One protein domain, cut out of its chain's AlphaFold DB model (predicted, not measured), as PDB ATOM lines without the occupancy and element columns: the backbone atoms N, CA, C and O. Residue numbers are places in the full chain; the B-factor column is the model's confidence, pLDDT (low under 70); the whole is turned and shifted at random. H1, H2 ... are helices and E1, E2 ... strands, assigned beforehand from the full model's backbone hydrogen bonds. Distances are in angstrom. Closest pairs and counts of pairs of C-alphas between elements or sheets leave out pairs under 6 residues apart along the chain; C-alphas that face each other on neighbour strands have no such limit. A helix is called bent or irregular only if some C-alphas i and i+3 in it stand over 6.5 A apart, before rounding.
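This is residues 49 to 124 of the 124 residues of an uncharacterized protein of Methanoregulaceae archaeon PtaU1.Bin066 (UniProt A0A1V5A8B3). A small sheet of three parallel strands, E1, E2 and E3, makes the middle layer, with H1 and the short H2 over one face and the long H3 over the other. H1 and H3 run along the strands, back against their direction. The printed part has 76 residues, in the chain order E1, H1, E2, H2, E3, H3, of mixed class; the sheet's order is E1, E2, E3. It is compact, with a radius of gyration of the C-alphas of 12.0 A, and flat, spanning 32 by 28 by 15 A.

E1, residues 51 to 55, begins at C-alpha 51 (40.620, 36.891, -8.019) and is 12.3 A long. H1, residues 58 to 71, is 19.9 A long. E2 is residues 75 to 79, 12.2 A; H2 is residues 84 to 89, 8.7 A; E3 is residues 95 to 99, 12.1 A. H3, residues 107 to 122, is 23.5 A long and ends at C-alpha 122 (38.155, 36.632, 7.067). H3 is only just irregular, with C-alphas 115 and 118 7.0 A apart, and has a kink of 32 degrees near residue 116.

E1 and E2 are parallel at 24 degrees, with N 53 and O 76 at 2.9 A. E2 and E3 are parallel at 22 degrees, with N 77 and O 96 at 2.8 A. E1, H1, E2 and E2, H2, E3 are strand-helix-strand units, parallel neighbour strands joined through a helix, both with right-handed crossovers. H1 is over E1 and E2 at a height over the sheet of 8.9 A; its closest C-alphas to E1 are those of Val 61 and Val 55, 6.1 A. H2, on the same face, only just stands up from the sheet, rising 41 degrees; the closest C-alphas of H2 and E2 are those of Gly 88 and Leu 79, 6.7 A. H3, on the opposite face, has a height of 10.0 A; its closest C-alphas with E3 are those of Lys 112 and Val 98, 6.5 A. H1 and H3 are apart. Every O i to N i+4 pair is within hydrogen-bond range in H1 and H2, and 10 of 12 in H3.

The C-alphas of Ile 70 and Asn 105, the two farthest apart, are 33.3 A apart. The printed part has no cut, and no link is long. Residues 119 to 124 are under pLDDT 70.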
ATOM      1  N   SER A  49      34.705  34.031  -5.480       87.31
ATOM      2  CA  SER A  49      34.761  34.922  -4.319       87.31
ATOM      3  C   SER A  49      35.956  35.878  -4.380       87.31
ATOM      4  O   SER A  49      35.831  37.037  -3.987       87.31
ATOM      5  N   TYR A  50      37.094  35.419  -4.920       86.31
ATOM      6  CA  TYR A  50      38.308  36.219  -5.088       86.31
ATOM      7  C   TYR A  50      39.029  35.930  -6.393       86.31
ATOM      8  O   TYR A  50      38.999  34.814  -6.908       86.31
ATOM      9  N   TYR A  51      39.764  36.942  -6.845       94.25
ATOM     10  CA  TYR A  51      40.620  36.891  -8.019       94.25
ATOM     11  C   TYR A  51      42.042  37.253  -7.593       94.25
ATOM     12  O   TYR A  51      42.319  38.407  -7.264       94.25
ATOM     13  N   MET A  52      42.932  36.263  -7.563       94.88
ATOM     14  CA  MET A  52      44.356  36.447  -7.274       94.88
ATOM     15  C   MET A  52      45.138  36.305  -8.574       94.88
ATOM     16  O   MET A  52      45.089  35.254  -9.206       94.88
ATOM     17  N   ILE A  53      45.835  37.361  -8.988       96.81
ATOM     18  CA  ILE A  53      46.464  37.418 -10.310       96.81
ATOM     19  C   ILE A  53      47.949  37.696 -10.138       96.81
ATOM     20  O   ILE A  53      48.335  38.708  -9.557       96.81
ATOM     21  N   PHE A  54      48.781  36.789 -10.644       96.81
ATOM     22  CA  PHE A  54      50.233  36.936 -10.653       96.81
ATOM     23  C   PHE A  54      50.658  37.871 -11.785       96.81
ATOM     24  O   PHE A  54      50.399  37.606 -12.958       96.81
ATOM     25  N   VAL A  55      51.344  38.956 -11.434       97.50
ATOM     26  CA  VAL A  55      51.697  40.044 -12.345       97.50
ATOM     27  C   VAL A  55      53.207  40.278 -12.299       97.50
ATOM     28  O   VAL A  55      53.757  40.659 -11.269       97.50
ATOM     29  N   HIS A  56      53.879  40.053 -13.428       95.25
ATOM     30  CA  HIS A  56      55.317  40.318 -13.594       95.25
ATOM     31  C   HIS A  56      55.643  41.147 -14.844       95.25
ATOM     32  O   HIS A  56      56.812  41.386 -15.137       95.25
ATOM     33  N   ASN A  57      54.620  41.542 -15.608       95.31
ATOM     34  CA  ASN A  57      54.713  42.329 -16.834       95.31
ATOM     35  C   ASN A  57      53.339  42.938 -17.187       95.31
ATOM     36  O   ASN A  57      52.336  42.666 -16.517       95.31
ATOM     37  N   ASP A  58      53.293  43.699 -18.280       95.44
ATOM     38  CA  ASP A  58      52.093  44.403 -18.755       95.44
ATOM     39  C   ASP A  58      50.943  43.470 -19.162       95.44
ATOM     40  O   ASP A  58      49.770  43.832 -19.040       95.44
ATOM     41  N   ALA A  59      51.248  42.244 -19.601       94.94
ATOM     42  CA  ALA A  59      50.214  41.258 -19.903       94.94
ATOM     43  C   ALA A  59      49.455  40.871 -18.625       94.94
ATOM     44  O   ALA A  59      48.225  40.873 -18.612       94.94
ATOM     45  N   GLY A  60      50.172  40.629 -17.521       96.06
ATOM     46  CA  GLY A  60      49.555  40.373 -16.216       96.06
ATOM     47  C   GLY A  60      48.691  41.541 -15.724       96.06
ATOM     48  O   GLY A  60      47.598  41.315 -15.204       96.06
ATOM     49  N   VAL A  61      49.143  42.784 -15.938       97.69
ATOM     50  CA  VAL A  61      48.366  43.995 -15.611       97.69
ATOM     51  C   VAL A  61      47.073  44.046 -16.421       97.69
ATOM     52  O   VAL A  61      46.006  44.286 -15.859       97.69
ATOM     53  N   SER A  62      47.159  43.767 -17.723       97.00
ATOM     54  CA  SER A  62      46.011  43.776 -18.633       97.00
ATOM     55  C   SER A  62      44.963  42.744 -18.217       97.00
ATOM     56  O   SER A  62      43.791  43.086 -18.089       97.00
ATOM     57  N   TYR A  63      45.378  41.514 -17.898       96.00
ATOM     58  CA  TYR A  63      44.457  40.486 -17.404       96.00
ATOM     59  C   TYR A  63      43.788  40.878 -16.088       96.00
ATOM     60  O   TYR A  63      42.583  40.685 -15.924       96.00
ATOM     61  N   ALA A  64      44.543  41.465 -15.158       97.50
ATOM     62  CA  ALA A  64      43.980  41.941 -13.905       97.50
ATOM     63  C   ALA A  64      42.962  43.072 -14.103       97.50
ATOM     64  O   ALA A  64      41.906  43.047 -13.466       97.50
ATOM     65  N   ALA A  65      43.228  43.996 -15.029       97.56
ATOM     66  CA  ALA A  65      42.283  45.037 -15.414       97.56
ATOM     67  C   ALA A  65      41.008  44.440 -16.027       97.56
ATOM     68  O   ALA A  65      39.908  44.816 -15.632       97.56
ATOM     69  N   THR A  66      41.141  43.479 -16.948       97.75
ATOM     70  CA  THR A  66      40.003  42.806 -17.587       97.75
ATOM     71  C   THR A  66      39.119  42.117 -16.558       97.75
ATOM     72  O   THR A  66      37.913  42.351 -16.540       97.75
ATOM     73  N   VAL A  67      39.702  41.318 -15.659       97.19
ATOM     74  CA  VAL A  67      38.950  40.627 -14.603       97.19
ATOM     75  C   VAL A  67      38.248  41.625 -13.682       97.19
ATOM     76  O   VAL A  67      37.071  41.443 -13.366       97.19
ATOM     77  N   GLN A  68      38.931  42.696 -13.271       96.81
ATOM     78  CA  GLN A  68      38.324  43.734 -12.441       96.81
ATOM     79  C   GLN A  68      37.140  44.401 -13.153       96.81
ATOM     80  O   GLN A  68      36.083  44.564 -12.543       96.81
ATOM     81  N   ALA A  69      37.292  44.733 -14.435       96.88
ATOM     82  CA  ALA A  69      36.283  45.444 -15.208       96.88
ATOM     83  C   ALA A  69      35.034  44.590 -15.470       96.88
ATOM     84  O   ALA A  69      33.920  45.081 -15.299       96.88
ATOM     85  N   ILE A  70      35.202  43.317 -15.851       96.81
ATOM     86  CA  ILE A  70      34.064  42.439 -16.179       96.81
ATOM     87  C   ILE A  70      33.327  41.948 -14.929       96.81
ATOM     88  O   ILE A  70      32.113  41.773 -14.962       96.81
ATOM     89  N   THR A  71      34.035  41.731 -13.817       95.06
ATOM     90  CA  THR A  71      33.420  41.172 -12.601       95.06
ATOM     91  C   THR A  71      32.979  42.243 -11.604       95.06
ATOM     92  O   THR A  71      32.115  41.985 -10.764       95.06
ATOM     93  N   GLY A  72      33.605  43.426 -11.630       92.69
ATOM     94  CA  GLY A  72      33.458  44.459 -10.602       92.69
ATOM     95  C   GLY A  72      33.933  44.022  -9.208       92.69
ATOM     96  O   GLY A  72      33.680  44.719  -8.223       92.69
ATOM     97  N   LYS A  73      34.576  42.853  -9.086       90.81
ATOM     98  CA  LYS A  73      35.003  42.269  -7.811       90.81
ATOM     99  C   LYS A  73      36.410  42.716  -7.438       90.81
ATOM    100  O   LYS A  73      37.179  43.232  -8.248       90.81
ATOM    101  N   LYS A  74      36.755  42.495  -6.168       87.38
ATOM    102  CA  LYS A  74      38.088  42.785  -5.648       87.38
ATOM    103  C   LYS A  74      39.117  41.853  -6.292       87.38
ATOM    104  O   LYS A  74      39.011  40.633  -6.178       87.38
ATOM    105  N   VAL A  75      40.128  42.452  -6.914       94.50
ATOM    106  CA  VAL A  75      41.309  41.763  -7.442       94.50
ATOM    107  C   VAL A  75      42.475  41.949  -6.476       94.50
ATOM    108  O   VAL A  75      42.700  43.051  -5.977       94.50
ATOM    109  N   VAL A  76      43.223  40.875  -6.235       95.12
ATOM    110  CA  VAL A  76      44.509  40.886  -5.535       95.12
ATOM    111  C   VAL A  76      45.610  40.680  -6.573       95.12
ATOM    112  O   VAL A  76      45.792  39.577  -7.089       95.12
ATOM    113  N   ALA A  77      46.332  41.748  -6.899       96.88
ATOM    114  CA  ALA A  77      47.476  41.714  -7.799       96.88
ATOM    115  C   ALA A  77      48.736  41.306  -7.020       96.88
ATOM    116  O   ALA A  77      49.193  42.023  -6.128       96.88
ATOM    117  N   ILE A  78      49.296  40.150  -7.364       97.44
ATOM    118  CA  ILE A  78      50.518  39.596  -6.779       97.44
ATOM    119  C   ILE A  78      51.694  39.986  -7.682       97.44
ATOM    120  O   ILE A  78      51.939  39.354  -8.709       97.44
ATOM    121  N   LEU A  79      52.402  41.049  -7.306       97.81
ATOM    122  CA  LEU A  79      53.477  41.676  -8.074       97.81
ATOM    123  C   LEU A  79      54.841  41.084  -7.708       97.81
ATOM    124  O   LEU A  79      55.242  41.105  -6.540       97.81
ATOM    125  N   TYR A  80      55.568  40.597  -8.713       97.06
ATOM    126  CA  TYR A  80      56.893  39.995  -8.544       97.06
ATOM    127  C   TYR A  80      57.822  40.278  -9.734       97.06
ATOM    128  O   TYR A  80      57.412  40.863 -10.733       97.06
ATOM    129  N   GLY A  81      59.092  39.883  -9.614       95.19
ATOM    130  CA  GLY A  81      60.143  40.166 -10.595       95.19
ATOM    131  C   GLY A  81      61.084  41.304 -10.185       95.19
ATOM    132  O   GLY A  81      60.969  41.879  -9.102       95.19
ATOM    133  N   GLU A  82      62.052  41.601 -11.055       94.19
ATOM    134  CA  GLU A  82      63.048  42.662 -10.835       94.19
ATOM    135  C   GLU A  82      62.390  44.051 -10.855       94.19
ATOM    136  O   GLU A  82      62.671  44.874  -9.987       94.19
ATOM    137  N   HIS A  83      61.445  44.248 -11.782       94.62
ATOM    138  CA  HIS A  83      60.755  45.514 -12.058       94.62
ATOM    139  C   HIS A  83      59.319  45.557 -11.507       94.62
ATOM    140  O   HIS A  83      58.410  46.156 -12.081       94.62
ATOM    141  N   PHE A  84      59.067  44.846 -10.404       95.25
ATOM    142  CA  PHE A  84      57.715  44.692  -9.856       95.25
ATOM    143  C   PHE A  84      57.093  46.022  -9.390       95.25
ATOM    144  O   PHE A  84      55.870  46.123  -9.285       95.25
ATOM    145  N   ARG A  85      57.921  47.031  -9.076       95.56
ATOM    146  CA  ARG A  85      57.462  48.358  -8.647       95.56
ATOM    147  C   ARG A  85      56.944  49.150  -9.834       95.56
ATOM    148  O   ARG A  85      55.818  49.625  -9.777       95.56
ATOM    149  N   GLU A  86      57.725  49.201 -10.906       96.38
ATOM    150  CA  GLU A  86      57.381  49.873 -12.154       96.38
ATOM    151  C   GLU A  86      56.105  49.267 -12.749       96.38
ATOM    152  O   GLU A  86      55.162  49.987 -13.063       96.38
ATOM    153  N   VAL A  87      56.008  47.933 -12.793       97.06
ATOM    154  CA  VAL A  87      54.775  47.235 -13.206       97.06
ATOM    155  C   VAL A  87      53.610  47.543 -12.255       97.06
ATOM    156  O   VAL A  87      52.464  47.665 -12.672       97.06
ATOM    157  N   GLY A  88      53.877  47.694 -10.956       96.31
ATOM    158  CA  GLY A  88      52.861  48.070  -9.976       96.31
ATOM    159  C   GLY A  88      52.322  49.492 -10.159       96.31
ATOM    160  O   GLY A  88      51.154  49.738  -9.843       96.31
ATOM    161  N   GLU A  89      53.137  50.419 -10.659       96.56
ATOM    162  CA  GLU A  89      52.769  51.817 -10.918       96.56
ATOM    163  C   GLU A  89      51.848  51.969 -12.135       96.56
ATOM    164  O   GLU A  89      51.019  52.878 -12.153       96.56
ATOM    165  N   THR A  90      51.907  51.049 -13.104       96.81
ATOM    166  CA  THR A  90      51.011  51.068 -14.275       96.81
ATOM    167  C   THR A  90      49.583  50.619 -13.951       96.81
ATOM    168  O   THR A  90      48.661  50.852 -14.735       96.81
ATOM    169  N   ILE A  91      49.357  50.011 -12.780       97.12
ATOM    170  CA  ILE A  91      48.021  49.589 -12.349       97.12
ATOM    171  C   ILE A  91      47.187  50.803 -11.916       97.12
ATOM    172  O   ILE A  91      47.313  51.287 -10.786       97.12
ATOM    173  N   GLY A  92      46.291  51.229 -12.814       95.44
ATOM    174  CA  GLY A  92      45.347  52.342 -12.633       95.44
ATOM    175  C   GLY A  92      43.907  51.952 -12.268       95.44
ATOM    176  O   GLY A  92      43.025  52.804 -12.320       95.44
ATOM    177  N   PHE A  93      43.640  50.689 -11.922       94.81
ATOM    178  CA  PHE A  93      42.306  50.192 -11.547       94.81
ATOM    179  C   PHE A  93      42.254  49.728 -10.075       94.81
ATOM    180  O   PHE A  93      43.296  49.396  -9.497       94.81
ATOM    181  N   PRO A  94      41.059  49.675  -9.447       92.50
ATOM    182  CA  PRO A  94      40.901  49.221  -8.065       92.50
ATOM    183  C   PRO A  94      41.399  47.783  -7.841       92.50
ATOM    184  O   PRO A  94      40.790  46.822  -8.306       92.50
ATOM    185  N   CYS A  95      42.483  47.622  -7.082       93.75
ATOM    186  CA  CYS A  95      42.982  46.317  -6.651       93.75
ATOM    187  C   CYS A  95      43.772  46.420  -5.340       93.75
ATOM    188  O   CYS A  95      44.276  47.483  -4.978       93.75
ATOM    189  N   GLU A  96      43.889  45.292  -4.646       93.12
ATOM    190  CA  GLU A  96      44.852  45.100  -3.564       93.12
ATOM    191  C   GLU A  96      46.203  44.691  -4.167       93.12
ATOM    192  O   GLU A  96      46.237  43.821  -5.038       93.12
ATOM    193  N   LYS A  97      47.314  45.285  -3.718       94.94
ATOM    194  CA  LYS A  97      48.654  45.000  -4.259       94.94
ATOM    195  C   LYS A  97      49.495  44.253  -3.226       94.94
ATOM    196  O   LYS A  97      49.883  44.815  -2.206       94.94
ATOM    197  N   VAL A  98      49.848  43.007  -3.527       96.00
ATOM    198  CA  VAL A  98      50.811  42.210  -2.753       96.00
ATOM    199  C   VAL A  98      52.110  42.166  -3.537       96.00
ATOM    200  O   VAL A  98      52.189  41.505  -4.564       96.00
ATOM    201  N   ALA A  99      53.125  42.898  -3.084       95.81
ATOM    202  CA  ALA A  99      54.304  43.183  -3.894       95.81
ATOM    203  C   ALA A  99      55.608  42.843  -3.164       95.81
ATOM    204  O   ALA A  99      55.832  43.283  -2.033       95.81
ATOM    205  N   ALA A 100      56.492  42.094  -3.823       95.69
ATOM    206  CA  ALA A 100      57.838  41.828  -3.329       95.69
ATOM    207  C   ALA A 100      58.814  41.565  -4.478       95.69
ATOM    208  O   ALA A 100      58.455  40.966  -5.490       95.69
ATOM    209  N   LYS A 101      60.089  41.919  -4.275       94.25
ATOM    210  CA  LYS A 101      61.160  41.473  -5.169       94.25
ATOM    211  C   LYS A 101      61.324  39.958  -5.028       94.25
ATOM    212  O   LYS A 101      61.830  39.482  -4.012       94.25
ATOM    213  N   ALA A 102      60.905  39.217  -6.046       93.12
ATOM    214  CA  ALA A 102      61.061  37.771  -6.133       93.12
ATOM    215  C   ALA A 102      61.325  37.387  -7.592       93.12
ATOM    216  O   ALA A 102      60.449  37.538  -8.437       93.12
ATOM    217  N   VAL A 103      62.552  36.941  -7.876       91.56
ATOM    218  CA  VAL A 103      62.982  36.499  -9.218       91.56
ATOM    219  C   VAL A 103      63.220  34.990  -9.206       91.56
ATOM    220  O   VAL A 103      62.551  34.250  -9.915       91.56
ATOM    221  N   HIS A 104      64.113  34.525  -8.327       91.44
ATOM    222  CA  HIS A 104      64.376  33.094  -8.111       91.44
ATOM    223  C   HIS A 104      64.042  32.635  -6.691       91.44
ATOM    224  O   HIS A 104      63.669  31.488  -6.484       91.44
ATOM    225  N   ASN A 105      64.171  33.529  -5.705       93.81
ATOM    226  CA  ASN A 105      63.803  33.247  -4.324       93.81
ATOM    227  C   ASN A 105      62.334  33.650  -4.091       93.81
ATOM    228  O   ASN A 105      62.055  34.853  -4.067       93.81
ATOM    229  N   PRO A 106      61.405  32.696  -3.888       93.38
ATOM    230  CA  PRO A 106      59.993  33.006  -3.675       93.38
ATOM    231  C   PRO A 106      59.693  33.491  -2.250       93.38
ATOM    232  O   PRO A 106      58.609  34.015  -2.000       93.38
ATOM    233  N   MET A 107      60.622  33.336  -1.300       96.50
ATOM    234  CA  MET A 107      60.361  33.567   0.126       96.50
ATOM    235  C   MET A 107      59.866  34.980   0.472       96.50
ATOM    236  O   MET A 107      58.944  35.079   1.285       96.50
ATOM    237  N   PRO A 108      60.391  36.072  -0.123       94.88
ATOM    238  CA  PRO A 108      59.865  37.412   0.131       94.88
ATOM    239  C   PRO A 108      58.391  37.550  -0.262       94.88
ATOM    240  O   PRO A 108      57.603  38.124   0.490       94.88
ATOM    241  N   LEU A 109      58.011  36.984  -1.411       95.38
ATOM    242  CA  LEU A 109      56.639  37.024  -1.909       95.38
ATOM    243  C   LEU A 109      55.723  36.129  -1.075       95.38
ATOM    244  O   LEU A 109      54.655  36.571  -0.662       95.38
ATOM    245  N   LYS A 110      56.172  34.910  -0.752       94.62
ATOM    246  CA  LYS A 110      55.445  33.993   0.132       94.62
ATOM    247  C   LYS A 110      55.111  34.663   1.464       94.62
ATOM    248  O   LYS A 110      53.958  34.648   1.871       94.62
ATOM    249  N   LYS A 111      56.096  35.298   2.112       94.38
ATOM    250  CA  LYS A 111      55.887  35.988   3.392       94.38
ATOM    251  C   LYS A 111      54.816  37.077   3.279       94.38
ATOM    252  O   LYS A 111      53.975  37.198   4.162       94.38
ATOM    253  N   LYS A 112      54.815  37.838   2.181       93.44
ATOM    254  CA  LYS A 112      53.795  38.863   1.923       93.44
ATOM    255  C   LYS A 112      52.405  38.278   1.692       93.44
ATOM    256  O   LYS A 112      51.432  38.829   2.190       93.44
ATOM    257  N   ILE A 113      52.311  37.161   0.979       91.69
ATOM    258  CA  ILE A 113      51.047  36.443   0.786       91.69
ATOM    259  C   ILE A 113      50.524  35.910   2.131       91.69
ATOM    260  O   ILE A 113      49.351  36.104   2.437       91.69
ATOM    261  N   ASP A 114      51.389  35.318   2.961       90.50
ATOM    262  CA  ASP A 114      51.025  34.808   4.291       90.50
ATOM    263  C   ASP A 114      50.515  35.920   5.231       90.50
ATOM    264  O   ASP A 114      49.624  35.676   6.040       90.50
ATOM    265  N   GLU A 115      51.047  37.145   5.120       86.94
ATOM    266  CA  GLU A 115      50.584  38.321   5.880       86.94
ATOM    267  C   GLU A 115      49.157  38.751   5.482       86.94
ATOM    268  O   GLU A 115      48.403  39.246   6.319       86.94
ATOM    269  N   VAL A 116      48.770  38.558   4.216       79.94
ATOM    270  CA  VAL A 116      47.513  39.082   3.646       79.94
ATOM    271  C   VAL A 116      46.398  38.030   3.609       79.94
ATOM    272  O   VAL A 116      45.223  38.363   3.778       79.94
ATOM    273  N   LEU A 117      46.743  36.750   3.442       75.69
ATOM    274  CA  LEU A 117      45.797  35.632   3.350       75.69
ATOM    275  C   LEU A 117      44.775  35.569   4.501       75.69
ATOM    276  O   LEU A 117      43.590  35.417   4.203       75.69
ATOM    277  N   PRO A 118      45.153  35.722   5.788       73.62
ATOM    278  CA  PRO A 118      44.191  35.682   6.890       73.62
ATOM    279  C   PRO A 118      43.090  36.743   6.771       73.62
ATOM    280  O   PRO A 118      41.935  36.473   7.099       73.62
ATOM    281  N   TRP A 119      43.415  37.928   6.250       66.19
ATOM    282  CA  TRP A 119      42.434  38.985   6.015       66.19
ATOM    283  C   TRP A 119      41.565  38.697   4.793       66.19
ATOM    284  O   TRP A 119      40.358  38.922   4.850       66.19
ATOM    285  N   VAL A 120      42.140  38.166   3.707       63.22
ATOM    286  CA  VAL A 120      41.351  37.768   2.529       63.22
ATOM    287  C   VAL A 120      40.305  36.735   2.938       63.22
ATOM    288  O   VAL A 120      39.148  36.864   2.583       63.22
ATOM    289  N   VAL A 121      40.682  35.757   3.755       63.97
ATOM    290  CA  VAL A 121      39.793  34.663   4.165       63.97
ATOM    291  C   VAL A 121      38.765  35.108   5.213       63.97
ATOM    292  O   VAL A 121      37.655  34.597   5.220       63.97
ATOM    293  N   SER A 122      39.095  36.081   6.071       60.47
ATOM    294  CA  SER A 122      38.155  36.632   7.067       60.47
ATOM    295  C   SER A 122      37.064  37.532   6.467       60.47
ATOM    296  O   SER A 122      36.141  37.911   7.181       60.47
ATOM    297  N   ASN A 123      37.181  37.904   5.188       56.75
ATOM    298  CA  ASN A 123      36.174  38.677   4.454       56.75
ATOM    299  C   ASN A 123      35.354  37.811   3.472       56.75
ATOM    300  O   ASN A 123      34.709  38.377   2.580       56.75
ATOM    301  N   LEU A 124      35.437  36.475   3.586       54.91
ATOM    302  CA  LEU A 124      34.526  35.518   2.938       54.91
ATOM    303  C   LEU A 124      33.188  35.482   3.670       54.91
ATOM    304  O   LEU A 124      32.163  35.388   2.960       54.91
TER     305      LEU A 124